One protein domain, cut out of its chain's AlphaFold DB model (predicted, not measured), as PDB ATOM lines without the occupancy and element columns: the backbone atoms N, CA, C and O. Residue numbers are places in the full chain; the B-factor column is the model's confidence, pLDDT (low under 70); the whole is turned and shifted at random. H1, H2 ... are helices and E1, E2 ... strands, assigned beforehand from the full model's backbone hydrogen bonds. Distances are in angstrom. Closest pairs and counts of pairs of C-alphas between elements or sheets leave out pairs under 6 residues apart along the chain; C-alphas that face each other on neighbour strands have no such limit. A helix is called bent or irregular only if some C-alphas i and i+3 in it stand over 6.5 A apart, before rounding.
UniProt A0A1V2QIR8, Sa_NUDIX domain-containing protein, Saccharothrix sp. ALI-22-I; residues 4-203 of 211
ATOM      1  N   ASP A   4      24.063  43.700  45.925       61.44
ATOM      2  CA  ASP A   4      25.228  44.526  46.221       61.44
ATOM      3  C   ASP A   4      26.558  44.015  45.620       61.44
ATOM      4  O   ASP A   4      27.504  44.799  45.456       61.44
ATOM      5  N   GLU A   5      26.626  42.736  45.228       76.94
ATOM      6  CA  GLU A   5      27.808  42.101  44.622       76.94
ATOM      7  C   GLU A   5      27.698  41.890  43.108       76.94
ATOM      8  O   GLU A   5      28.713  41.605  42.458       76.94
ATOM      9  N   GLN A   6      26.501  42.049  42.526       88.25
ATOM     10  CA  GLN A   6      26.287  41.808  41.101       88.25
ATOM     11  C   GLN A   6      27.236  42.679  40.266       88.25
ATOM     12  O   GLN A   6      27.156  43.910  40.261       88.25
ATOM     13  N   GLN A   7      28.149  42.022  39.551       92.12
ATOM     14  CA  GLN A   7      29.074  42.683  38.640       92.12
ATOM     15  C   GLN A   7      28.371  42.969  37.320       92.12
ATOM     16  O   GLN A   7      27.703  42.097  36.762       92.12
ATOM     17  N   ILE A   8      28.579  44.171  36.800       93.75
ATOM     18  CA  ILE A   8      28.225  44.516  35.429       93.75
ATOM     19  C   ILE A   8      29.499  44.632  34.608       93.75
ATOM     20  O   ILE A   8      30.523  45.118  35.096       93.75
ATOM     21  N   ARG A   9      29.443  44.193  33.355       95.12
ATOM     22  CA  ARG A   9      30.487  44.482  32.377       95.12
ATOM     23  C   ARG A   9      30.262  45.885  31.823       95.12
ATOM     24  O   ARG A   9      29.137  46.241  31.491       95.12
ATOM     25  N   VAL A  10      31.320  46.670  31.693       96.25
ATOM     26  CA  VAL A  10      31.286  47.974  31.027       96.25
ATOM     27  C   VAL A  10      32.202  47.940  29.812       96.25
ATOM     28  O   VAL A  10      33.273  47.331  29.847       96.25
ATOM     29  N   SER A  11      31.760  48.557  28.720       96.44
ATOM     30  CA  SER A  11      32.548  48.683  27.495       96.44
ATOM     31  C   SER A  11      32.303  50.051  26.877       96.44
ATOM     32  O   SER A  11      31.200  50.328  26.400       96.44
ATOM     33  N   VAL A  12      33.332  50.890  26.867       97.88
ATOM     34  CA  VAL A  12      33.330  52.176  26.169       97.88
ATOM     35  C   VAL A  12      34.235  52.053  24.954       97.88
ATOM     36  O   VAL A  12      35.399  51.682  25.087       97.88
ATOM     37  N   GLY A  13      33.695  52.327  23.773       97.94
ATOM     38  CA  GLY A  13      34.431  52.149  22.529       97.94
ATOM     39  C   GLY A  13      34.005  53.104  21.432       97.94
ATOM     40  O   GLY A  13      33.032  53.855  21.567       97.94
ATOM     41  N   VAL A  14      34.757  53.055  20.345       98.38
ATOM     42  CA  VAL A  14      34.581  53.889  19.161       98.38
ATOM     43  C   VAL A  14      34.710  53.031  17.913       98.38
ATOM     44  O   VAL A  14      35.534  52.124  17.877       98.38
ATOM     45  N   TYR A  15      33.887  53.299  16.902       98.00
ATOM     46  CA  TYR A  15      33.901  52.553  15.646       98.00
ATOM     47  C   TYR A  15      33.865  53.480  14.439       98.00
ATOM     48  O   TYR A  15      33.097  54.447  14.408       98.00
ATOM     49  N   ALA A  16      34.648  53.135  13.422       97.69
ATOM     50  CA  ALA A  16      34.573  53.729  12.102       97.69
ATOM     51  C   ALA A  16      33.540  52.975  11.266       97.69
ATOM     52  O   ALA A  16      33.557  51.746  11.153       97.69
ATOM     53  N   ARG A  17      32.659  53.735  10.626       96.75
ATOM     54  CA  ARG A  17      31.799  53.269   9.554       96.75
ATOM     55  C   ARG A  17      32.388  53.738   8.232       96.75
ATOM     56  O   ARG A  17      32.316  54.914   7.876       96.75
ATOM     57  N   VAL A  18      32.973  52.789   7.515       95.94
ATOM     58  CA  VAL A  18      33.493  52.980   6.161       95.94
ATOM     59  C   VAL A  18      32.553  52.264   5.209       95.94
ATOM     60  O   VAL A  18      32.279  51.080   5.401       95.94
ATOM     61  N   ARG A  19      32.044  52.982   4.207       93.75
ATOM     62  CA  ARG A  19      31.141  52.426   3.198       93.75
ATOM     63  C   ARG A  19      31.749  52.487   1.804       93.75
ATOM     64  O   ARG A  19      32.565  53.362   1.519       93.75
ATOM     65  N   THR A  20      31.298  51.576   0.954       90.31
ATOM     66  CA  THR A  20      31.465  51.643  -0.502       90.31
ATOM     67  C   THR A  20      30.765  52.874  -1.082       90.31
ATOM     68  O   THR A  20      29.901  53.468  -0.434       90.31
ATOM     69  N   ASP A  21      31.114  53.252  -2.315       86.75
ATOM     70  CA  ASP A  21      30.516  54.409  -3.005       86.75
ATOM     71  C   ASP A  21      28.994  54.303  -3.166       86.75
ATOM     72  O   ASP A  21      28.285  55.304  -3.083       86.75
ATOM     73  N   ASP A  22      28.477  53.085  -3.346       85.94
ATOM     74  CA  ASP A  22      27.037  52.819  -3.416       85.94
ATOM     75  C   ASP A  22      26.335  52.899  -2.043       85.94
ATOM     76  O   ASP A  22      25.108  52.861  -1.962       85.94
ATOM     77  N   GLY A  23      27.101  53.011  -0.952       86.56
ATOM     78  CA  GLY A  23      26.605  53.048   0.420       86.56
ATOM     79  C   GLY A  23      25.986  51.737   0.917       86.56
ATOM     80  O   GLY A  23      25.457  51.718   2.031       86.56
ATOM     81  N   LEU A  24      26.033  50.660   0.126       86.00
ATOM     82  CA  LEU A  24      25.348  49.396   0.415       86.00
ATOM     83  C   LEU A  24      26.156  48.477   1.337       86.00
ATOM     84  O   LEU A  24      25.576  47.650   2.053       86.00
ATOM     85  N   TRP A  25      27.478  48.637   1.350       93.81
ATOM     86  CA  TRP A  25      28.396  47.772   2.079       93.81
ATOM     87  C   TRP A  25      29.166  48.542   3.142       93.81
ATOM     88  O   TRP A  25      29.450  49.728   2.989       93.81
ATOM     89  N   ASN A  26      29.520  47.852   4.224       96.25
ATOM     90  CA  ASN A  26      30.418  48.350   5.260       96.25
ATOM     91  C   ASN A  26      31.719  47.552   5.216       96.25
ATOM     92  O   ASN A  26      31.675  46.324   5.123       96.25
ATOM     93  N   VAL A  27      32.855  48.236   5.320       97.19
ATOM     94  CA  VAL A  27      34.166  47.585   5.417       97.19
ATOM     95  C   VAL A  27      34.384  47.090   6.846       97.19
ATOM     96  O   VAL A  27      34.208  47.845   7.806       97.19
ATOM     97  N   LEU A  28      34.759  45.820   6.977       98.06
ATOM     98  CA  LEU A  28      35.097  45.159   8.235       98.06
ATOM     99  C   LEU A  28      36.500  44.548   8.145       98.06
ATOM    100  O   LEU A  28      36.954  44.204   7.053       98.06
ATOM    101  N   VAL A  29      37.146  44.360   9.296       98.00
ATOM    102  CA  VAL A  29      38.482  43.756   9.409       98.00
ATOM    103  C   VAL A  29      38.479  42.498  10.277       98.00
ATOM    104  O   VAL A  29      37.686  42.391  11.220       98.00
ATOM    105  N   ASP A  30      39.327  41.525   9.950       96.44
ATOM    106  CA  ASP A  30      39.470  40.275  10.699       96.44
ATOM    107  C   ASP A  30      40.248  40.486  12.007       96.44
ATOM    108  O   ASP A  30      41.169  41.288  12.108       96.44
ATOM    109  N   THR A  31      39.869  39.721  13.025       86.94
ATOM    110  CA  THR A  31      40.506  39.673  14.353       86.94
ATOM    111  C   THR A  31      40.957  38.272  14.745       86.94
ATOM    112  O   THR A  31      41.264  38.011  15.910       86.94
ATOM    113  N   GLY A  32      40.852  37.310  13.828       88.62
ATOM    114  CA  GLY A  32      40.972  35.882  14.115       88.62
ATOM    115  C   GLY A  32      39.759  35.287  14.843       88.62
ATOM    116  O   GLY A  32      39.657  34.068  14.969       88.62
ATOM    117  N   ARG A  33      38.809  36.111  15.317       88.12
ATOM    118  CA  ARG A  33      37.539  35.674  15.936       88.12
ATOM    119  C   ARG A  33      36.308  36.007  15.087       88.12
ATOM    120  O   ARG A  33      35.185  35.695  15.488       88.12
ATOM    121  N   GLY A  34      36.520  36.619  13.925       95.00
ATOM    122  CA  GLY A  34      35.486  37.108  13.022       95.00
ATOM    123  C   GLY A  34      35.707  38.566  12.633       95.00
ATOM    124  O   GLY A  34      36.476  39.294  13.268       95.00
ATOM    125  N   PHE A  35      34.985  38.987  11.599       98.06
ATOM    126  CA  PHE A  35      35.085  40.332  11.044       98.06
ATOM    127  C   PHE A  35      34.364  41.357  11.908       98.06
ATOM    128  O   PHE A  35      33.207  41.154  12.285       98.06
ATOM    129  N   ARG A  36      35.013  42.479  12.204       97.12
ATOM    130  CA  ARG A  36      34.463  43.553  13.038       97.12
ATOM    131  C   ARG A  36      34.612  44.925  12.381       97.12
ATOM    132  O   ARG A  36      35.406  45.069  11.458       97.12
ATOM    133  N   PRO A  37      33.884  45.942  12.868       97.38
ATOM    134  CA  PRO A  37      34.184  47.322  12.520       97.38
ATOM    135  C   PRO A  37      35.608  47.688  12.912       97.38
ATOM    136  O   PRO A  37      36.083  47.221  13.950       97.38
ATOM    137  N   LEU A  38      36.210  48.578  12.125       97.62
ATOM    138  CA  LEU A  38      37.427  49.269  12.523       97.62
ATOM    139  C   LEU A  38      37.175  50.090  13.796       97.62
ATOM    140  O   LEU A  38      36.162  50.794  13.888       97.62
ATOM    141  N   GLY A  39      38.095  50.024  14.751       97.44
ATOM    142  CA  GLY A  39      38.029  50.744  16.019       97.44
ATOM    143  C   GLY A  39      37.873  49.828  17.235       97.44
ATOM    144  O   GLY A  39      37.470  48.664  17.140       97.44
ATOM    145  N   GLY A  40      38.106  50.382  18.422       96.94
ATOM    146  CA  GLY A  40      38.127  49.602  19.651       96.94
ATOM    147  C   GLY A  40      37.838  50.412  20.902       96.94
ATOM    148  O   GLY A  40      36.861  51.163  20.959       96.94
ATOM    149  N   ALA A  41      38.581  50.136  21.971       97.62
ATOM    150  CA  ALA A  41      38.262  50.658  23.290       97.62
ATOM    151  C   ALA A  41      38.795  52.084  23.469       97.62
ATOM    152  O   ALA A  41      39.875  52.442  23.013       97.62
ATOM    153  N   VAL A  42      38.036  52.906  24.191       98.12
ATOM    154  CA  VAL A  42      38.559  54.196  24.655       98.12
ATOM    155  C   VAL A  42      39.520  53.932  25.806       98.12
ATOM    156  O   VAL A  42      39.159  53.222  26.749       98.12
ATOM    157  N   GLN A  43      40.704  54.537  25.767       97.88
ATOM    158  CA  GLN A  43      41.668  54.446  26.858       97.88
ATOM    159  C   GLN A  43      41.478  55.569  27.884       97.88
ATOM    160  O   GLN A  43      41.034  56.673  27.560       97.88
ATOM    161  N   TYR A  44      41.816  55.301  29.143       96.81
ATOM    162  CA  TYR A  44      41.905  56.315  30.196       96.81
ATOM    163  C   TYR A  44      43.360  56.607  30.571       96.81
ATOM    164  O   TYR A  44      44.262  55.816  30.304       96.81
ATOM    165  N   ARG A  45      43.613  57.766  31.182       95.19
ATOM    166  CA  ARG A  45      44.953  58.138  31.649       95.19
ATOM    167  C   ARG A  45      45.207  57.564  33.037       95.19
ATOM    168  O   ARG A  45      44.308  57.426  33.857       95.19
ATOM    169  N   GLU A  46      46.467  57.290  33.338       90.50
ATOM    170  CA  GLU A  46      46.881  56.771  34.647       90.50
ATOM    171  C   GLU A  46      46.485  57.690  35.821       90.50
ATOM    172  O   GLU A  46      46.215  57.202  36.918       90.50
ATOM    173  N   THR A  47      46.359  58.999  35.579       93.19
ATOM    174  CA  THR A  47      45.866  59.994  36.550       93.19
ATOM    175  C   THR A  47      44.432  59.725  37.017       93.19
ATOM    176  O   THR A  47      44.077  60.093  38.133       93.19
ATOM    177  N   THR A  48      43.634  59.000  36.231       90.62
ATOM    178  CA  THR A  48      42.222  58.686  36.512       90.62
ATOM    179  C   THR A  48      42.024  57.448  37.373       90.62
ATOM    180  O   THR A  48      40.894  57.136  37.766       90.62
ATOM    181  N   LYS A  49      43.103  56.717  37.686       91.00
ATOM    182  CA  LYS A  49      43.041  55.508  38.518       91.00
ATOM    183  C   LYS A  49      42.256  55.714  39.820       91.00
ATOM    184  O   LYS A  49      41.357  54.910  40.049       91.00
ATOM    185  N   PRO A  50      42.465  56.786  40.612       94.25
ATOM    186  CA  PRO A  50      41.700  56.993  41.843       94.25
ATOM    187  C   PRO A  50      40.188  57.122  41.604       94.25
ATOM    188  O   PRO A  50      39.388  56.564  42.358       94.25
ATOM    189  N   ALA A  51      39.772  57.807  40.533       94.88
ATOM    190  CA  ALA A  51      38.358  57.952  40.185       94.88
ATOM    191  C   ALA A  51      37.733  56.598  39.803       94.88
ATOM    192  O   ALA A  51      36.664  56.239  40.305       94.88
ATOM    193  N   LEU A  52      38.430  55.802  38.987       96.12
ATOM    194  CA  LEU A  52      37.997  54.456  38.595       96.12
ATOM    195  C   LEU A  52      38.006  53.465  39.773       96.12
ATOM    196  O   LEU A  52      37.095  52.644  39.909       96.12
ATOM    197  N   GLU A  53      38.977  53.572  40.677       95.56
ATOM    198  CA  GLU A  53      39.035  52.797  41.921       95.56
ATOM    199  C   GLU A  53      37.873  53.148  42.863       95.56
ATOM    200  O   GLU A  53      37.292  52.246  43.475       95.56
ATOM    201  N   SER A  54      37.448  54.418  42.919       95.88
ATOM    202  CA  SER A  54      36.301  54.850  43.740       95.88
ATOM    203  C   SER A  54      34.982  54.173  43.337       95.88
ATOM    204  O   SER A  54      34.135  53.865  44.185       95.88
ATOM    205  N   VAL A  55      34.832  53.855  42.047       96.75
ATOM    206  CA  VAL A  55      33.695  53.097  41.497       96.75
ATOM    207  C   VAL A  55      33.978  51.594  41.413       96.75
ATOM    208  O   VAL A  55      33.141  50.834  40.927       96.75
ATOM    209  N   LYS A  56      35.120  51.142  41.949       96.88
ATOM    210  CA  LYS A  56      35.582  49.746  41.951       96.88
ATOM    211  C   LYS A  56      35.672  49.143  40.543       96.88
ATOM    212  O   LYS A  56      35.410  47.951  40.371       96.88
ATOM    213  N   PHE A  57      36.028  49.953  39.546       96.94
ATOM    214  CA  PHE A  57      36.267  49.475  38.188       96.94
ATOM    215  C   PHE A  57      37.499  48.563  38.146       96.94
ATOM    216  O   PHE A  57      38.565  48.892  38.661       96.94
ATOM    217  N   ARG A  58      37.339  47.397  37.520       96.12
ATOM    218  CA  ARG A  58      38.392  46.412  37.273       96.12
ATOM    219  C   ARG A  58      38.514  46.201  35.772       96.12
ATOM    220  O   ARG A  58      37.560  45.740  35.147       96.12
ATOM    221  N   ARG A  59      39.680  46.518  35.215       95.94
ATOM    222  CA  ARG A  59      39.997  46.285  33.800       95.94
ATOM    223  C   ARG A  59      39.832  44.813  33.425       95.94
ATOM    224  O   ARG A  59      40.114  43.932  34.236       95.94
ATOM    225  N   GLU A  60      39.411  44.565  32.191       95.19
ATOM    226  CA  GLU A  60      39.413  43.225  31.595       95.19
ATOM    227  C   GLU A  60      40.846  42.784  31.245       95.19
ATOM    228  O   GLU A  60      41.212  41.637  31.497       95.19
ATOM    229  N   HIS A  61      41.674  43.719  30.768       92.44
ATOM    230  CA  HIS A  61      43.076  43.498  30.414       92.44
ATOM    231  C   HIS A  61      43.995  44.273  31.380       92.44
ATOM    232  O   HIS A  61      43.924  45.499  31.433       92.44
ATOM    233  N   PRO A  62      44.848  43.604  32.185       88.69
ATOM    234  CA  PRO A  62      45.668  44.278  33.201       88.69
ATOM    235  C   PRO A  62      46.683  45.289  32.653       88.69
ATOM    236  O   PRO A  62      47.054  46.219  33.367       88.69
ATOM    237  N   TYR A  63      47.135  45.093  31.413       90.88
ATOM    238  CA  TYR A  63      48.226  45.857  30.800       90.88
ATOM    239  C   TYR A  63      47.751  46.999  29.898       90.88
ATOM    240  O   TYR A  63      48.546  47.865  29.551       90.88
ATOM    241  N   GLU A  64      46.463  47.033  29.564       92.12
ATOM    242  CA  GLU A  64      45.873  48.046  28.694       92.12
ATOM    243  C   GLU A  64      44.981  48.963  29.538       92.12
ATOM    244  O   GLU A  64      44.168  48.484  30.341       92.12
ATOM    245  N   PRO A  65      45.111  50.293  29.425       95.38
ATOM    246  CA  PRO A  65      44.256  51.235  30.137       95.38
ATOM    247  C   PRO A  65      42.896  51.394  29.438       95.38
ATOM    248  O   PRO A  65      42.368  52.495  29.323       95.38
ATOM    249  N   ASP A  66      42.308  50.294  28.982       96.62
ATOM    250  CA  ASP A  66      41.041  50.289  28.266       96.62
ATOM    251  C   ASP A  66      39.861  50.503  29.214       96.62
ATOM    252  O   ASP A  66      39.763  49.902  30.292       96.62
ATOM    253  N   LEU A  67      38.869  51.268  28.760       97.19
ATOM    254  CA  LEU A  67      37.544  51.361  29.380       97.19
ATOM    255  C   LEU A  67      36.671  50.146  29.037       97.19
ATOM    256  O   LEU A  67      35.492  50.252  28.679       97.19
ATOM    257  N   ARG A  68      37.271  48.967  29.200       96.81
ATOM    258  CA  ARG A  68      36.652  47.652  29.107       96.81
ATOM    259  C   ARG A  68      36.947  46.897  30.397       96.81
ATOM    260  O   ARG A  68      38.100  46.694  30.773       96.81
ATOM    261  N   GLY A  69      35.899  46.502  31.111       96.38
ATOM    262  CA  GLY A  69      36.077  45.902  32.426       96.38
ATOM    263  C   GLY A  69      34.776  45.606  33.144       96.38
ATOM    264  O   GLY A  69      33.726  45.425  32.528       96.38
ATOM    265  N   ARG A  70      34.852  45.526  34.469       96.06
ATOM    266  CA  ARG A  70      33.722  45.207  35.343       96.06
ATOM    267  C   ARG A  70      33.674  46.136  36.544       96.06
ATOM    268  O   ARG A  70      34.715  46.581  37.020       96.06
ATOM    269  N   LEU A  71      32.474  46.397  37.045       96.12
ATOM    270  CA  LEU A  71      32.260  47.115  38.303       96.12
ATOM    271  C   LEU A  71      30.983  46.620  39.002       96.12
ATOM    272  O   LEU A  71      30.118  46.034  38.345       96.12
ATOM    273  N   PRO A  72      30.824  46.829  40.321       94.94
ATOM    274  CA  PRO A  72      29.575  46.516  41.011       94.94
ATOM    275  C   PRO A  72      28.429  47.372  40.472       94.94
ATOM    276  O   PRO A  72      28.578  48.589  40.387       94.94
ATOM    277  N   ARG A  73      27.265  46.778  40.185       92.50
ATOM    278  CA  ARG A  73      26.111  47.464  39.573       92.50
ATOM    279  C   ARG A  73      25.776  48.813  40.213       92.50
ATOM    280  O   ARG A  73      25.594  49.796  39.506       92.50
ATOM    281  N   ARG A  74      25.772  48.884  41.547       93.06
ATOM    282  CA  ARG A  74      25.495  50.110  42.327       93.06
ATOM    283  C   ARG A  74      26.478  51.264  42.100       93.06
ATOM    284  O   ARG A  74      26.252  52.368  42.577       93.06
ATOM    285  N   ARG A  75      27.613  51.001  41.452       96.25
ATOM    286  CA  ARG A  75      28.638  51.993  41.110       96.25
ATOM    287  C   ARG A  75      28.535  52.468  39.660       96.25
ATOM    288  O   ARG A  75      29.313  53.336  39.272       96.25
ATOM    289  N   LEU A  76      27.580  51.949  38.880       95.50
ATOM    290  CA  LEU A  76      27.407  52.331  37.480       95.50
ATOM    291  C   LEU A  76      27.123  53.821  37.315       95.50
ATOM    292  O   LEU A  76      27.737  54.440  36.458       95.50
ATOM    293  N   ASP A  77      26.253  54.410  38.132       96.19
ATOM    294  CA  ASP A  77      25.919  55.832  37.983       96.19
ATOM    295  C   ASP A  77      27.130  56.730  38.253       96.19
ATOM    296  O   ASP A  77      27.365  57.687  37.522       96.19
ATOM    297  N   GLY A  78      27.970  56.362  39.227       97.06
ATOM    298  CA  GLY A  78      29.251  57.032  39.463       97.06
ATOM    299  C   GLY A  78      30.200  56.908  38.268       97.06
ATOM    300  O   GLY A  78      30.825  57.887  37.869       97.06
ATOM    301  N   PHE A  79      30.263  55.726  37.646       97.38
ATOM    302  CA  PHE A  79      31.043  55.521  36.425       97.38
ATOM    303  C   PHE A  79      30.490  56.326  35.240       97.38
ATOM    304  O   PHE A  79      31.267  56.931  34.511       97.38
ATOM    305  N   LYS A  80      29.164  56.376  35.053       97.19
ATOM    306  CA  LYS A  80      28.509  57.169  33.999       97.19
ATOM    307  C   LYS A  80      28.755  58.662  34.184       97.19
ATOM    308  O   LYS A  80      29.050  59.344  33.207       97.19
ATOM    309  N   TYR A  81      28.659  59.149  35.421       96.94
ATOM    310  CA  TYR A  81      28.954  60.537  35.762       96.94
ATOM    311  C   TYR A  81      30.399  60.897  35.398       96.94
ATOM    312  O   TYR A  81      30.625  61.855  34.662       96.94
ATOM    313  N   TRP A  82      31.363  60.079  35.831       96.88
ATOM    314  CA  TRP A  82      32.771  60.252  35.466       96.88
ATOM    315  C   TRP A  82      32.990  60.171  33.943       96.88
ATOM    316  O   TRP A  82      33.638  61.027  33.351       96.88
ATOM    317  N   LEU A  83      32.392  59.191  33.265       96.88
ATOM    318  CA  LEU A  83      32.514  59.044  31.815       96.88
ATOM    319  C   LEU A  83      31.992  60.282  31.061       96.88
ATOM    320  O   LEU A  83      32.577  60.695  30.051       96.88
ATOM    321  N   GLY A  84      30.891  60.853  31.559       95.75
ATOM    322  CA  GLY A  84      30.234  62.042  31.025       95.75
ATOM    323  C   GLY A  84      31.014  63.338  31.239       95.75
ATOM    324  O   GLY A  84      30.880  64.236  30.412       95.75
ATOM    325  N   SER A  85      31.861  63.432  32.273       95.00
ATOM    326  CA  SER A  85      32.725  64.607  32.468       95.00
ATOM    327  C   SER A  85      33.835  64.699  31.416       95.00
ATOM    328  O   SER A  85      34.347  65.783  31.154       95.00
ATOM    329  N   GLY A  86      34.201  63.568  30.797       92.56
ATOM    330  CA  GLY A  86      35.302  63.500  29.831       92.56
ATOM    331  C   GLY A  86      36.691  63.634  30.461       92.56
ATOM    332  O   GLY A  86      37.680  63.699  29.736       92.56
ATOM    333  N   GLU A  87      36.769  63.670  31.791       91.69
ATOM    334  CA  GLU A  87      37.999  63.926  32.532       91.69
ATOM    335  C   GLU A  87      38.998  62.770  32.392       91.69
ATOM    336  O   GLU A  87      38.665  61.603  32.617       91.69
ATOM    337  N   ASP A  88      40.230  63.117  32.007       91.62
ATOM    338  CA  ASP A  88      41.384  62.221  31.915       91.62
ATOM    339  C   ASP A  88      41.122  60.885  31.190       91.62
ATOM    340  O   ASP A  88      41.634  59.818  31.542       91.62
ATOM    341  N   ARG A  89      40.355  60.945  30.102       95.25
ATOM    342  CA  ARG A  89      40.255  59.865  29.117       95.25
ATOM    343  C   ARG A  89      40.598  60.355  27.723       95.25
ATOM    344  O   ARG A  89      40.619  61.555  27.449       95.25
ATOM    345  N   GLU A  90      40.891  59.416  26.843       95.94
ATOM    346  CA  GLU A  90      41.018  59.711  25.429       95.94
ATOM    347  C   GLU A  90      39.683  60.260  24.894       95.94
ATOM    348  O   GLU A  90      38.591  59.811  25.274       95.94
ATOM    349  N   GLY A  91      39.769  61.282  24.043       96.31
ATOM    350  CA  GLY A  91      38.608  61.761  23.304       96.31
ATOM    351  C   GLY A  91      38.182  60.720  22.271       96.31
ATOM    352  O   GLY A  91      39.026  60.022  21.716       96.31
ATOM    353  N   ASP A  92      36.885  60.645  21.974       97.38
ATOM    354  CA  ASP A  92      36.338  59.609  21.089       97.38
ATOM    355  C   ASP A  92      37.005  59.632  19.683       97.38
ATOM    356  O   ASP A  92      37.308  58.586  19.121       97.38
ATOM    357  N   GLY A  93      37.312  60.818  19.139       96.88
ATOM    358  CA  GLY A  93      38.026  60.971  17.860       96.88
ATOM    359  C   GLY A  93      39.485  60.486  17.896       96.88
ATOM    360  O   GLY A  93      39.841  59.617  17.104       96.88
ATOM    361  N   PRO A  94      40.339  60.995  18.809       97.12
ATOM    362  CA  PRO A  94      41.694  60.471  18.996       97.12
ATOM    363  C   PRO A  94      41.748  58.950  19.207       97.12
ATOM    364  O   PRO A  94      42.556  58.293  18.552       97.12
ATOM    365  N   ALA A  95      40.829  58.401  20.013       98.00
ATOM    366  CA  ALA A  95      40.710  56.958  20.224       98.00
ATOM    367  C   ALA A  95      40.437  56.217  18.920       98.00
ATOM    368  O   ALA A  95      41.066  55.200  18.643       98.00
ATOM    369  N   LEU A  96      39.543  56.752  18.085       98.19
ATOM    370  CA  LEU A  96      39.236  56.140  16.803       98.19
ATOM    371  C   LEU A  96      40.465  56.102  15.895       98.19
ATOM    372  O   LEU A  96      40.757  55.066  15.312       98.19
ATOM    373  N   LEU A  97      41.193  57.215  15.788       97.62
ATOM    374  CA  LEU A  97      42.377  57.297  14.931       97.62
ATOM    375  C   LEU A  97      43.482  56.336  15.380       97.62
ATOM    376  O   LEU A  97      44.135  55.727  14.533       97.62
ATOM    377  N   ARG A  98      43.693  56.196  16.695       97.81
ATOM    378  CA  ARG A  98      44.649  55.234  17.255       97.81
ATOM    379  C   ARG A  98      44.251  53.801  16.908       97.81
ATOM    380  O   ARG A  98      45.045  53.104  16.290       97.81
ATOM    381  N   GLU A  99      43.023  53.407  17.234       97.94
ATOM    382  CA  GLU A  99      42.539  52.035  17.027       97.94
ATOM    383  C   GLU A  99      42.515  51.649  15.543       97.94
ATOM    384  O   GLU A  99      42.957  50.566  15.177       97.94
ATOM    385  N   VAL A 100      42.062  52.545  14.657       97.88
ATOM    386  CA  VAL A 100      42.082  52.292  13.206       97.88
ATOM    387  C   VAL A 100      43.521  52.087  12.718       97.88
ATOM    388  O   VAL A 100      43.770  51.200  11.908       97.88
ATOM    389  N   ALA A 101      44.480  52.887  13.196       97.81
ATOM    390  CA  ALA A 101      45.879  52.733  12.806       97.81
ATOM    391  C   ALA A 101      46.500  51.431  13.343       97.81
ATOM    392  O   ALA A 101      47.206  50.752  12.597       97.81
ATOM    393  N   GLU A 102      46.233  51.077  14.603       97.00
ATOM    394  CA  GLU A 102      46.699  49.833  15.231       97.00
ATOM    395  C   GLU A 102      46.161  48.611  14.479       97.00
ATOM    396  O   GLU A 102      46.942  47.779  14.023       97.00
ATOM    397  N   GLU A 103      44.854  48.558  14.233       97.06
ATOM    398  CA  GLU A 103      44.214  47.436  13.542       97.06
ATOM    399  C   GLU A 103      44.707  47.268  12.109       97.06
ATOM    400  O   GLU A 103      44.973  46.148  11.680       97.06
ATOM    401  N   LEU A 104      44.871  48.368  11.365       97.25
ATOM    402  CA  LEU A 104      45.405  48.308  10.005       97.25
ATOM    403  C   LEU A 104      46.846  47.801   9.984       97.25
ATOM    404  O   LEU A 104      47.201  47.020   9.105       97.25
ATOM    405  N   ALA A 105      47.673  48.207  10.949       97.00
ATOM    406  CA  ALA A 105      49.027  47.682  11.069       97.00
ATOM    407  C   ALA A 105      49.026  46.184  11.425       97.00
ATOM    408  O   ALA A 105      49.786  45.422  10.825       97.00
ATOM    409  N   GLU A 106      48.160  45.754  12.347       96.00
ATOM    410  CA  GLU A 106      48.029  44.354  12.776       96.00
ATOM    411  C   GLU A 106      47.613  43.415  11.642       96.00
ATOM    412  O   GLU A 106      48.136  42.303  11.546       96.00
ATOM    413  N   ILE A 107      46.716  43.860  10.758       96.19
ATOM    414  CA  ILE A 107      46.263  43.055   9.615       96.19
ATOM    415  C   ILE A 107      47.169  43.165   8.380       96.19
ATOM    416  O   ILE A 107      46.852  42.593   7.343       96.19
ATOM    417  N   GLY A 108      48.308  43.861   8.479       96.44
ATOM    418  CA  GLY A 108      49.320  43.901   7.420       96.44
ATOM    419  C   GLY A 108      49.231  45.081   6.449       96.44
ATOM    420  O   GLY A 108      49.854  45.020   5.392       96.44
ATOM    421  N   HIS A 109      48.536  46.163   6.815       96.94
ATOM    422  CA  HIS A 109      48.440  47.409   6.040       96.94
ATOM    423  C   HIS A 109      49.031  48.640   6.768       96.94
ATOM    424  O   HIS A 109      48.340  49.654   6.960       96.94
ATOM    425  N   PRO A 110      50.311  48.614   7.194       97.06
ATOM    426  CA  PRO A 110      50.939  49.753   7.869       97.06
ATOM    427  C   PRO A 110      51.004  51.018   6.991       97.06
ATOM    428  O   PRO A 110      51.041  52.134   7.513       97.06
ATOM    429  N   GLU A 111      50.981  50.873   5.665       95.81
ATOM    430  CA  GLU A 111      50.908  51.986   4.715       95.81
ATOM    431  C   GLU A 111      49.590  52.762   4.818       95.81
ATOM    432  O   GLU A 111      49.571  53.977   4.621       95.81
ATOM    433  N   LEU A 112      48.493  52.083   5.165       95.69
ATOM    434  CA  LEU A 112      47.216  52.733   5.435       95.69
ATOM    435  C   LEU A 112      47.208  53.359   6.826       95.69
ATOM    436  O   LEU A 112      46.774  54.503   6.967       95.69
ATOM    437  N   ALA A 113      47.746  52.651   7.823       94.88
ATOM    438  CA  ALA A 113      47.858  53.134   9.200       94.88
ATOM    439  C   ALA A 113      48.575  54.494   9.291       94.88
ATOM    440  O   ALA A 113      48.136  55.384  10.022       94.88
ATOM    441  N   ALA A 114      49.633  54.693   8.498       92.81
ATOM    442  CA  ALA A 114      50.383  55.948   8.449       92.81
ATOM    443  C   ALA A 114      49.529  57.163   8.030       92.81
ATOM    444  O   ALA A 114      49.785  58.280   8.483       92.81
ATOM    445  N   ASN A 115      48.499  56.946   7.207       91.44
ATOM    446  CA  ASN A 115      47.650  58.010   6.670       91.44
ATOM    447  C   ASN A 115      46.421  58.308   7.536       91.44
ATOM    448  O   ASN A 115      45.842  59.382   7.396       91.44
ATOM    449  N   VAL A 116      46.061  57.423   8.474       94.31
ATOM    450  CA  VAL A 116      44.850  57.556   9.309       94.31
ATOM    451  C   VAL A 116      44.779  58.905  10.021       94.31
ATOM    452  O   VAL A 116      43.713  59.503  10.098       94.31
ATOM    453  N   ARG A 117      45.909  59.435  10.506       91.94
ATOM    454  CA  ARG A 117      45.946  60.726  11.224       91.94
ATOM    455  C   ARG A 117      45.566  61.930  10.361       91.94
ATOM    456  O   ARG A 117      45.209  62.966  10.914       91.94
ATOM    457  N   ALA A 118      45.699  61.809   9.043       92.75
ATOM    458  CA  ALA A 118      45.302  62.835   8.087       92.75
ATOM    459  C   ALA A 118      43.865  62.630   7.577       92.75
ATOM    460  O   ALA A 118      43.362  63.481   6.846       92.75
ATOM    461  N   THR A 119      43.216  61.532   7.974       94.06
ATOM    462  CA  THR A 119      41.842  61.204   7.615       94.06
ATOM    463  C   THR A 119      40.849  61.866   8.568       94.06
ATOM    464  O   THR A 119      41.040  61.884   9.788       94.06
ATOM    465  N   TYR A 120      39.748  62.371   8.021       94.50
ATOM    466  CA  TYR A 120      38.678  63.003   8.772       94.50
ATOM    467  C   TYR A 120      37.471  62.074   8.958       94.50
ATOM    468  O   TYR A 120      36.802  61.654   8.010       94.50
ATOM    469  N   PHE A 121      37.177  61.780  10.224       96.25
ATOM    470  CA  PHE A 121      36.007  61.023  10.650       96.25
ATOM    471  C   PHE A 121      35.011  61.954  11.342       96.25
ATOM    472  O   PHE A 121      35.348  62.619  12.324       96.25
ATOM    473  N   VAL A 122      33.769  61.979  10.862       95.75
ATOM    474  CA  VAL A 122      32.702  62.814  11.426       95.75
ATOM    475  C   VAL A 122      31.870  61.998  12.413       95.75
ATOM    476  O   VAL A 122      31.445  60.894  12.071       95.75
ATOM    477  N   PRO A 123      31.598  62.505  13.631       96.31
ATOM    478  CA  PRO A 123      30.695  61.835  14.560       96.31
ATOM    479  C   PRO A 123      29.325  61.596  13.916       96.31
ATOM    480  O   PRO A 123      28.670  62.542  13.484       96.31
ATOM    481  N   ALA A 124      28.877  60.343  13.881       94.62
ATOM    482  CA  ALA A 124      27.578  59.978  13.327       94.62
ATOM    483  C   ALA A 124      26.524  59.882  14.436       94.62
ATOM    484  O   ALA A 124      25.497  60.557  14.399       94.62
ATOM    485  N   TYR A 125      26.766  59.033  15.437       95.19
ATOM    486  CA  TYR A 125      25.871  58.844  16.582       95.19
ATOM    487  C   TYR A 125      26.568  58.100  17.719       95.19
ATOM    488  O   TYR A 125      27.633  57.510  17.550       95.19
ATOM    489  N   VAL A 126      25.927  58.087  18.888       95.25
ATOM    490  CA  VAL A 126      26.342  57.285  20.042       95.25
ATOM    491  C   VAL A 126      25.260  56.256  20.344       95.25
ATOM    492  O   VAL A 126      24.083  56.596  20.451       95.25
ATOM    493  N   VAL A 127      25.660  54.995  20.490       93.75
ATOM    494  CA  VAL A 127      24.808  53.917  20.994       93.75
ATOM    495  C   VAL A 127      25.081  53.742  22.479       93.75
ATOM    496  O   VAL A 127      26.228  53.558  22.891       93.75
ATOM    497  N   THR A 128      24.021  53.769  23.280       93.81
ATOM    498  CA  THR A 128      24.081  53.411  24.696       93.81
ATOM    499  C   THR A 128      23.187  52.209  24.939       93.81
ATOM    500  O   THR A 128      21.971  52.304  24.811       93.81
ATOM    501  N   GLU A 129      23.806  51.069  25.236       90.69
ATOM    502  CA  GLU A 129      23.097  49.888  25.727       90.69
ATOM    503  C   GLU A 129      23.080  49.989  27.252       90.69
ATOM    504  O   GLU A 129      24.132  49.940  27.904       90.69
ATOM    505  N   GLU A 130      21.888  50.209  27.802       88.12
ATOM    506  CA  GLU A 130      21.671  50.214  29.242       88.12
ATOM    507  C   GLU A 130      21.812  48.809  29.827       88.12
ATOM    508  O   GLU A 130      21.880  47.821  29.098       88.12
ATOM    509  N   THR A 131      21.903  48.717  31.157       79.00
ATOM    510  CA  THR A 131      22.075  47.425  31.825       79.00
ATOM    511  C   THR A 131      20.868  46.534  31.581       79.00
ATOM    512  O   THR A 131      19.881  46.616  32.307       79.00
ATOM    513  N   GLU A 132      20.999  45.644  30.612       67.44
ATOM    514  CA  GLU A 132      20.081  44.550  30.338       67.44
ATOM    515  C   GLU A 132      20.866  43.229  30.397       67.44
ATOM    516  O   GLU A 132      22.065  43.199  30.082       67.44
ATOM    517  N   PRO A 133      20.248  42.130  30.863       67.31
ATOM    518  CA  PRO A 133      20.840  40.810  30.714       67.31
ATOM    519  C   PRO A 133      20.950  40.483  29.223       67.31
ATOM    520  O   PRO A 133      19.991  40.645  28.470       67.31
ATOM    521  N   THR A 134      22.116  40.020  28.779       63.38
ATOM    522  CA  THR A 134      22.262  39.598  27.382       63.38
ATOM    523  C   THR A 134      21.563  38.254  27.162       63.38
ATOM    524  O   THR A 134      21.641  37.377  28.017       63.38
ATOM    525  N   GLU A 135      20.929  38.046  26.004       59.25
ATOM    526  CA  GLU A 135      20.188  36.804  25.697       59.25
ATOM    527  C   GLU A 135      21.031  35.522  25.828       59.25
ATOM    528  O   GLU A 135      20.495  34.440  26.052       59.25
ATOM    529  N   ARG A 136      22.355  35.635  25.661       60.72
ATOM    530  CA  ARG A 136      23.278  34.492  25.596       60.72
ATOM    531  C   ARG A 136      24.093  34.273  26.861       60.72
ATOM    532  O   ARG A 136      24.600  33.175  27.060       60.72
ATOM    533  N   GLU A 137      24.229  35.290  27.700       62.75
ATOM    534  CA  GLU A 137      25.036  35.211  28.909       62.75
ATOM    535  C   GLU A 137      24.357  35.990  30.046       62.75
ATOM    536  O   GLU A 137      23.959  37.142  29.854       62.75
ATOM    537  N   PRO A 138      24.259  35.416  31.259       65.56
ATOM    538  CA  PRO A 138      23.498  35.986  32.375       65.56
ATOM    539  C   PRO A 138      24.171  37.208  33.026       65.56
ATOM    540  O   PRO A 138      23.793  37.625  34.123       65.56
ATOM    541  N   TRP A 139      25.201  37.771  32.395       74.00
ATOM    542  CA  TRP A 139      25.842  38.993  32.849       74.00
ATOM    543  C   TRP A 139      25.129  40.240  32.323       74.00
ATOM    544  O   TRP A 139      24.637  40.308  31.198       74.00
ATOM    545  N   TRP A 140      25.088  41.246  33.186       87.44
ATOM    546  CA  TRP A 140      24.563  42.563  32.872       87.44
ATOM    547  C   TRP A 140      25.664  43.377  32.217       87.44
ATOM    548  O   TRP A 140      26.807  43.361  32.689       87.44
ATOM    549  N   GLN A 141      25.328  44.108  31.162       91.44
ATOM    550  CA  GLN A 141      26.309  44.910  30.454       91.44
ATOM    551  C   GLN A 141      25.824  46.338  30.224       91.44
ATOM    552  O   GLN A 141      24.690  46.553  29.829       91.44
ATOM    553  N   PHE A 142      26.718  47.301  30.432       94.62
ATOM    554  CA  PHE A 142      26.587  48.670  29.952       94.62
ATOM    555  C   PHE A 142      27.555  48.886  28.780       94.62
ATOM    556  O   PHE A 142      28.743  48.539  28.879       94.62
ATOM    557  N   ARG A 143      27.078  49.461  27.671       95.06
ATOM    558  CA  ARG A 143      27.942  49.875  26.552       95.06
ATOM    559  C   ARG A 143      27.698  51.324  26.178       95.06
ATOM    560  O   ARG A 143      26.553  51.732  26.032       95.06
ATOM    561  N   ARG A 144      28.779  52.063  25.925       96.44
ATOM    562  CA  ARG A 144      28.743  53.354  25.224       96.44
ATOM    563  C   ARG A 144      29.652  53.258  24.007       96.44
ATOM    564  O   ARG A 144      30.860  53.111  24.162       96.44
ATOM    565  N   LEU A 145      29.076  53.343  22.818       96.94
ATOM    566  CA  LEU A 145      29.787  53.163  21.556       96.94
ATOM    567  C   LEU A 145      29.565  54.391  20.679       96.94
ATOM    568  O   LEU A 145      28.432  54.640  20.269       96.94
ATOM    569  N   ALA A 146      30.612  55.164  20.408       97.19
ATOM    570  CA  ALA A 146      30.525  56.272  19.459       97.19
ATOM    571  C   ALA A 146      30.867  55.772  18.051       97.19
ATOM    572  O   ALA A 146      31.903  55.150  17.840       97.19
ATOM    573  N   VAL A 147      29.985  56.025  17.091       97.44
ATOM    574  CA  VAL A 147      30.180  55.662  15.686       97.44
ATOM    575  C   VAL A 147      30.511  56.920  14.905       97.44
ATOM    576  O   VAL A 147      29.836  57.941  15.053       97.44
ATOM    577  N   PHE A 148      31.531  56.833  14.061       97.62
ATOM    578  CA  PHE A 148      31.968  57.909  13.188       97.62
ATOM    579  C   PHE A 148      31.907  57.468  11.732       97.62
ATOM    580  O   PHE A 148      32.262  56.337  11.410       97.62
ATOM    581  N   ASP A 149      31.497  58.373  10.855       95.94
ATOM    582  CA  ASP A 149      31.525  58.172   9.414       95.94
ATOM    583  C   ASP A 149      32.847  58.665   8.838       95.94
ATOM    584  O   ASP A 149      33.287  59.777   9.131       95.94
ATOM    585  N   LEU A 150      33.461  57.853   7.979       95.25
ATOM    586  CA  LEU A 150      34.533  58.339   7.119       95.25
ATOM    587  C   LEU A 150      33.930  59.260   6.054       95.25
ATOM    588  O   LEU A 150      33.241  58.792   5.143       95.25
ATOM    589  N   THR A 151      34.186  60.562   6.157       84.06
ATOM    590  CA  THR A 151      33.716  61.527   5.160       84.06
ATOM    591  C   THR A 151      34.774  61.701   4.085       84.06
ATOM    592  O   THR A 151      35.794  62.336   4.321       84.06
ATOM    593  N   ALA A 152      34.530  61.156   2.896       81.69
ATOM    594  CA  ALA A 152      35.426  61.262   1.745       81.69
ATOM    595  C   ALA A 152      35.338  62.650   1.072       81.69
ATOM    596  O   ALA A 152      34.940  62.767  -0.084       81.69
ATOM    597  N   VAL A 153      35.627  63.716   1.828       85.38
ATOM    598  CA  VAL A 153      35.518  65.114   1.363       85.38
ATOM    599  C   VAL A 153      36.877  65.646   0.905       85.38
ATOM    600  O   VAL A 153      36.943  66.383  -0.078       85.38
ATOM    601  N   GLY A 154      37.964  65.271   1.585       89.75
ATOM    602  CA  GLY A 154      39.329  65.584   1.176       89.75
ATOM    603  C   GLY A 154      39.936  64.520   0.261       89.75
ATOM    604  O   GLY A 154      39.541  63.357   0.275       89.75
ATOM    605  N   THR A 155      40.964  64.896  -0.501       91.62
ATOM    606  CA  THR A 155      41.705  63.953  -1.361       91.62
ATOM    607  C   THR A 155      42.335  62.808  -0.567       91.62
ATOM    608  O   THR A 155      42.382  61.684  -1.057       91.62
ATOM    609  N   VAL A 156      42.796  63.082   0.659       92.81
ATOM    610  CA  VAL A 156      43.340  62.062   1.572       92.81
ATOM    611  C   VAL A 156      42.245  61.101   2.031       92.81
ATOM    612  O   VAL A 156      42.442  59.891   1.971       92.81
ATOM    613  N   ASP A 157      41.078  61.624   2.416       93.00
ATOM    614  CA  ASP A 157      39.946  60.813   2.877       93.00
ATOM    615  C   ASP A 157      39.424  59.893   1.771       93.00
ATOM    616  O   ASP A 157      39.174  58.710   2.010       93.00
ATOM    617  N   VAL A 158      39.293  60.432   0.552       93.81
ATOM    618  CA  VAL A 158      38.902  59.681  -0.648       93.81
ATOM    619  C   VAL A 158      39.913  58.573  -0.920       93.81
ATOM    620  O   VAL A 158      39.528  57.415  -1.010       93.81
ATOM    621  N   ALA A 159      41.211  58.892  -0.969       94.94
ATOM    622  CA  ALA A 159      42.246  57.895  -1.232       94.94
ATOM    623  C   ALA A 159      42.281  56.790  -0.164       94.94
ATOM    624  O   ALA A 159      42.418  55.609  -0.492       94.94
ATOM    625  N   PHE A 160      42.127  57.156   1.113       95.56
ATOM    626  CA  PHE A 160      42.073  56.205   2.219       95.56
ATOM    627  C   PHE A 160      40.850  55.281   2.112       95.56
ATOM    628  O   PHE A 160      40.993  54.058   2.187       95.56
ATOM    629  N   ARG A 161      39.660  55.847   1.869       95.50
ATOM    630  CA  ARG A 161      38.425  55.083   1.640       95.50
ATOM    631  C   ARG A 161      38.571  54.135   0.455       95.50
ATOM    632  O   ARG A 161      38.289  52.950   0.596       95.50
ATOM    633  N   ASP A 162      39.003  54.649  -0.691       95.69
ATOM    634  CA  ASP A 162      39.073  53.890  -1.939       95.69
ATOM    635  C   ASP A 162      40.029  52.713  -1.799       95.69
ATOM    636  O   ASP A 162      39.747  51.618  -2.281       95.69
ATOM    637  N   ARG A 163      41.133  52.904  -1.073       96.62
ATOM    638  CA  ARG A 163      42.077  51.825  -0.804       96.62
ATOM    639  C   ARG A 163      41.490  50.758   0.122       96.62
ATOM    640  O   ARG A 163      41.662  49.580  -0.173       96.62
ATOM    641  N   LEU A 164      40.770  51.139   1.180       96.38
ATOM    642  CA  LEU A 164      40.064  50.179   2.044       96.38
ATOM    643  C   LEU A 164      38.978  49.404   1.292       96.38
ATOM    644  O   LEU A 164      38.850  48.196   1.461       96.38
ATOM    645  N   VAL A 165      38.210  50.090   0.446       96.31
ATOM    646  CA  VAL A 165      37.179  49.465  -0.391       96.31
ATOM    647  C   VAL A 165      37.812  48.524  -1.416       96.31
ATOM    648  O   VAL A 165      37.318  47.417  -1.609       96.31
ATOM    649  N   ALA A 166      38.928  48.917  -2.032       96.81
ATOM    650  CA  ALA A 166      39.660  48.054  -2.952       96.81
ATOM    651  C   ALA A 166      40.151  46.774  -2.262       96.81
ATOM    652  O   ALA A 166      39.972  45.696  -2.819       96.81
ATOM    653  N   LEU A 167      40.696  46.876  -1.042       97.62
ATOM    654  CA  LEU A 167      41.081  45.710  -0.236       97.62
ATOM    655  C   LEU A 167      39.877  44.815   0.075       97.62
ATOM    656  O   LEU A 167      39.946  43.608  -0.114       97.62
ATOM    657  N   ALA A 168      38.747  45.404   0.465       96.81
ATOM    658  CA  ALA A 168      37.515  44.674   0.762       96.81
ATOM    659  C   ALA A 168      36.935  43.892  -0.438       96.81
ATOM    660  O   ALA A 168      36.125  42.983  -0.239       96.81
ATOM    661  N   HIS A 169      37.315  44.262  -1.666       95.12
ATOM    662  CA  HIS A 169      36.915  43.602  -2.911       95.12
ATOM    663  C   HIS A 169      38.014  42.725  -3.529       95.12
ATOM    664  O   HIS A 169      37.742  42.038  -4.518       95.12
ATOM    665  N   ASP A 170      39.231  42.729  -2.984       96.88
ATOM    666  CA  ASP A 170      40.330  41.908  -3.481       96.88
ATOM    667  C   ASP A 170      40.144  40.453  -3.012       96.88
ATOM    668  O   ASP A 170      40.187  40.182  -1.815       96.88
ATOM    669  N   PRO A 171      39.964  39.475  -3.921       94.31
ATOM    670  CA  PRO A 171      39.765  38.076  -3.538       94.31
ATOM    671  C   PRO A 171      41.008  37.420  -2.914       94.31
ATOM    672  O   PRO A 171      40.917  36.302  -2.394       94.31
ATOM    673  N   THR A 172      42.176  38.055  -3.017       96.38
ATOM    674  CA  THR A 172      43.416  37.599  -2.380       96.38
ATOM    675  C   THR A 172      43.596  38.169  -0.975       96.38
ATOM    676  O   THR A 172      44.306  37.557  -0.173       96.38
ATOM    677  N   GLU A 173      42.903  39.264  -0.657       97.50
ATOM    678  CA  GLU A 173      42.838  39.828   0.685       97.50
ATOM    679  C   GLU A 173      41.884  38.996   1.552       97.50
ATOM    680  O   GLU A 173      40.791  38.605   1.138       97.50
ATOM    681  N   ARG A 174      42.315  38.664   2.768       95.94
ATOM    682  CA  ARG A 174      41.555  37.804   3.693       95.94
ATOM    683  C   ARG A 174      41.182  38.507   4.985       95.94
ATOM    684  O   ARG A 174      40.288  38.028   5.680       95.94
ATOM    685  N   ALA A 175      41.865  39.596   5.310       97.56
ATOM    686  CA  ALA A 175      41.690  40.339   6.539       97.56
ATOM    687  C   ALA A 175      40.735  41.527   6.390       97.56
ATOM    688  O   ALA A 175      40.319  42.072   7.405       97.56
ATOM    689  N   VAL A 176      40.340  41.906   5.172       98.00
ATOM    690  CA  VAL A 176      39.402  43.008   4.915       98.00
ATOM    691  C   VAL A 176      38.250  42.511   4.048       98.00
ATOM    692  O   VAL A 176      38.469  41.834   3.050       98.00
ATOM    693  N   VAL A 177      37.012  42.839   4.419       97.81
ATOM    694  CA  VAL A 177      35.806  42.408   3.690       97.81
ATOM    695  C   VAL A 177      34.760  43.507   3.621       97.81
ATOM    696  O   VAL A 177      34.646  44.343   4.520       97.81
ATOM    697  N   ALA A 178      33.937  43.457   2.579       97.25
ATOM    698  CA  ALA A 178      32.708  44.227   2.474       97.25
ATOM    699  C   ALA A 178      31.532  43.386   2.998       97.25
ATOM    700  O   ALA A 178      31.346  42.245   2.579       97.25
ATOM    701  N   ALA A 179      30.715  43.949   3.891       97.44
ATOM    702  CA  ALA A 179      29.516  43.296   4.419       97.44
ATOM    703  C   ALA A 179      28.264  44.165   4.244       97.44
ATOM    704  O   ALA A 179      28.246  45.350   4.601       97.44
ATOM    705  N   THR A 180      27.185  43.563   3.749       96.44
ATOM    706  CA  THR A 180      25.872  44.218   3.689       96.44
ATOM    707  C   THR A 180      25.252  44.371   5.078       96.44
ATOM    708  O   THR A 180      25.569  43.639   6.020       96.44
ATOM    709  N   ALA A 181      24.265  45.262   5.202       95.25
ATOM    710  CA  ALA A 181      23.465  45.358   6.424       95.25
ATOM    711  C   ALA A 181      22.743  44.042   6.780       95.25
ATOM    712  O   ALA A 181      22.571  43.730   7.958       95.25
ATOM    713  N   VAL A 182      22.358  43.248   5.773       96.06
ATOM    714  CA  VAL A 182      21.710  41.942   5.964       96.06
ATOM    715  C   VAL A 182      22.686  40.920   6.552       96.06
ATOM    716  O   VAL A 182      22.333  40.219   7.499       96.06
ATOM    717  N   GLU A 183      23.912  40.839   6.032       97.56
ATOM    718  CA  GLU A 183      24.958  39.955   6.571       97.56
ATOM    719  C   GLU A 183      25.354  40.358   7.992       97.56
ATOM    720  O   GLU A 183      25.427  39.502   8.876       97.56
ATOM    721  N   ILE A 184      25.510  41.664   8.241       96.94
ATOM    722  CA  ILE A 184      25.755  42.209   9.583       96.94
ATOM    723  C   ILE A 184      24.632  41.813  10.545       96.94
ATOM    724  O   ILE A 184      24.911  41.321  11.637       96.94
ATOM    725  N   GLY A 185      23.366  41.971  10.142       94.62
ATOM    726  CA  GLY A 185      22.211  41.586  10.957       94.62
ATOM    727  C   GLY A 185      22.156  40.084  11.262       94.62
ATOM    728  O   GLY A 185      21.752  39.690  12.352       94.62
ATOM    729  N   ARG A 186      22.612  39.241  10.328       96.00
ATOM    730  CA  ARG A 186      22.736  37.784  10.519       96.00
ATOM    731  C   ARG A 186      23.978  37.382  11.322       96.00
ATOM    732  O   ARG A 186      24.052  36.242  11.777       96.00
ATOM    733  N   GLY A 187      24.953  38.279  11.479       96.69
ATOM    734  CA  GLY A 187      26.238  37.993  12.120       96.69
ATOM    735  C   GLY A 187      27.140  37.064  11.299       96.69
ATOM    736  O   GLY A 187      27.995  36.379  11.864       96.69
ATOM    737  N   ARG A 188      26.942  36.987   9.977       97.69
ATOM    738  CA  ARG A 188      27.673  36.060   9.102       97.69
ATOM    739  C   ARG A 188      27.685  36.550   7.655       97.69
ATOM    740  O   ARG A 188      26.641  36.936   7.130       97.69
ATOM    741  N   LEU A 189      28.857  36.481   7.023       96.62
ATOM    742  CA  LEU A 189      29.038  36.730   5.592       96.62
ATOM    743  C   LEU A 189      28.392  35.623   4.754       96.62
ATOM    744  O   LEU A 189      28.270  34.479   5.198       96.62
ATOM    745  N   SER A 190      28.050  35.931   3.508       94.62
ATOM    746  CA  SER A 190      27.606  34.945   2.512       94.62
ATOM    747  C   SER A 190      28.603  33.794   2.299       94.62
ATOM    748  O   SER A 190      28.186  32.668   2.030       94.62
ATOM    749  N   THR A 191      29.898  34.034   2.518       94.00
ATOM    750  CA  THR A 191      30.974  33.023   2.496       94.00
ATOM    751  C   THR A 191      30.980  32.088   3.713       94.00
ATOM    752  O   THR A 191      31.737  31.122   3.752       94.00
ATOM    753  N   GLY A 192      30.153  32.356   4.729       95.19
ATOM    754  CA  GLY A 192      30.039  31.559   5.953       95.19
ATOM    755  C   GLY A 192      30.925  32.020   7.116       95.19
ATOM    756  O   GLY A 192      30.736  31.544   8.237       95.19
ATOM    757  N   GLN A 193      31.844  32.962   6.888       96.56
ATOM    758  CA  GLN A 193      32.688  33.549   7.936       96.56
ATOM    759  C   GLN A 193      31.860  34.399   8.915       96.56
ATOM    760  O   GLN A 193      30.897  35.068   8.533       96.56
ATOM    761  N   ASN A 194      32.224  34.370  10.200       97.50
ATOM    762  CA  ASN A 194      31.476  35.069  11.245       97.50
ATOM    763  C   ASN A 194      31.737  36.581  11.216       97.50
ATOM    764  O   ASN A 194      32.875  37.021  11.048       97.50
ATOM    765  N   ILE A 195      30.684  37.357  11.468       97.69
ATOM    766  CA  ILE A 195      30.758  38.791  11.744       97.69
ATOM    767  C   ILE A 195      30.554  38.985  13.245       97.69
ATOM    768  O   ILE A 195      29.614  38.455  13.845       97.69
ATOM    769  N   ALA A 196      31.449  39.740  13.862       95.44
ATOM    770  CA  ALA A 196      31.429  39.994  15.283       95.44
ATOM    771  C   ALA A 196      30.189  40.831  15.676       95.44
ATOM    772  O   ALA A 196      29.827  41.770  14.958       95.44
ATOM    773  N   PRO A 197      29.538  40.551  16.826       92.38
ATOM    774  CA  PRO A 197      28.252  41.159  17.186       92.38
ATOM    775  C   PRO A 197      28.236  42.690  17.206       92.38
ATOM    776  O   PRO A 197      27.193  43.294  16.972       92.38
ATOM    777  N   GLN A 198      29.373  43.335  17.477       92.12
ATOM    778  CA  GLN A 198      29.499  44.792  17.485       92.12
ATOM    779  C   GLN A 198      29.244  45.440  16.115       92.12
ATOM    780  O   GLN A 198      28.874  46.611  16.064       92.12
ATOM    781  N   ALA A 199      29.358  44.697  15.007       95.50
ATOM    782  CA  ALA A 199      29.071  45.223  13.673       95.50
ATOM    783  C   ALA A 199      27.619  45.699  13.520       95.50
ATOM    784  O   ALA A 199      27.361  46.631  12.758       95.50
ATOM    785  N   LYS A 200      26.677  45.149  14.307       94.19
ATOM    786  CA  LYS A 200      25.271  45.598  14.334       94.19
ATOM    787  C   LYS A 200      25.139  47.103  14.601       94.19
ATOM    788  O   LYS A 200      24.176  47.736  14.176       94.19
ATOM    789  N   HIS A 201      26.115  47.697  15.287       93.19
ATOM    790  CA  HIS A 201      26.097  49.116  15.617       93.19
ATOM    791  C   HIS A 201      26.391  50.020  14.421       93.19
ATOM    792  O   HIS A 201      26.031  51.189  14.490       93.19
ATOM    793  N   LEU A 202      26.950  49.509  13.316       93.88
ATOM    794  CA  LEU A 202      27.158  50.286  12.084       93.88
ATOM    795  C   LEU A 202      25.847  50.577  11.335       93.88
ATOM    796  O   LEU A 202      25.736  51.580  10.625       93.88
ATOM    797  N   VAL A 203      24.841  49.717  11.523       90.06
ATOM    798  CA  VAL A 203      23.556  49.778  10.808       90.06
ATOM    799  C   VAL A 203      22.413  50.338  11.658       90.06
ATOM    800  O   VAL A 203      21.375  50.703  11.125       90.06
TER     801      VAL A 203
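What this domain is: This is residues 4 to 203 of the 211 residues of the protein "Sa_NUDIX domain-containing protein" of Saccharothrix sp. ALI-22-I (UniProt A0A1V2QIR8). A long, twisted sheet of E3, E1, E5 and E4 spans two groups of parts: H1 and H2 gather with E3 near one end, while H3, H4, H5 and the small two-strand sheet E2 E6 gather near the other. E4 and E5 form a long hairpin that bends sharply towards its turn, and H7, paired with H6, packs on the large sheet. The 200 printed residues have seven named helices and six named strands, in the order E1 E2 H1 E3 H2 H3 H4 E4 E5 H5 E6 H6 H7. The large sheet is mixed, the small one antiparallel, and the class is mixed, helices and strands. The whole is compact, with a radius of gyration of the C-alphas of 17.4 A and spans of 52 by 35 by 27 A.

Where its parts are: E1, residues 7 to 17, is 31.1 A long and begins at C-alpha 7 (29.074, 42.683, 38.640). E5, residues 137 to 150, is 33.2 A long, E4, residues 121 to 134, 30.5 A, and E3 is residues 68 to 72. E4 bends by 81 degrees at residue 131, E5 by 83 degrees at residue 140. The helices are H1, residues 46 to 54; H2, 73 to 85; H3, 92 to 106, 20.9 A; H4, 110 to 113; H5, 155 to 169, 21.0 A; H6, 181 to 186; and H7, 197 to 203, ending at C-alpha 203 (23.556, 49.778, 10.808). E2 is residues 25 to 30 and E6 is 176 to 180. H1 and H2 are irregular: C-alphas 47 and 50 are 7.4 A apart, 74 and 77 7.2 A.

How they stand to each other: Inner strands E1 and E5 are parallel, with N 13 and O 144 at 3.0 A. Edge strands E3 and E4 are antiparallel to E1 and E5 respectively, with N 10 and O 69 at 2.8 A and N 127 and O 145 at 2.8 A. H2 and H3 form two layers with the sheet, helices on one face. H2 runs along E1 at a height over the sheet of 9.8 A; H3 runs across the strands at 6.9 A. H3 touches H4, closest C-alphas Ala 101 and Ala 113, 4.1 A. H1 is close to H2 but not clearly touching, closest C-alphas Leu 52 and Phe 79, 7.4 A. E2 and E6 are antiparallel, with N 26 and O 179 at 2.8 A; the closest C-alphas of H5 and E6 are Ala 168 and Val 177, 4.1 A. The helical hairpin H6 and H7 touches at Ile 184 and Lys 200, closest C-alphas, 5.9 A. Every O i to N i+4 pair is within hydrogen-bond range in H3, H5 and H6, but 3 of 5 in H1, 7 of 9 in H2 and 0 of 3 in H7, where 4 of 4 O i to N i+3 pairs are; H4 is too short for such a pair.

The domain as a whole: The C-alphas of Asp 4 and Thr 155 are the two farthest apart, 54.0 A. The printed part has no cut. The links E2 to H1 and H1 to E3 are long. Mean pLDDT of the printed part is 93.4; residue 4 and residues 132 to 138 are under 70.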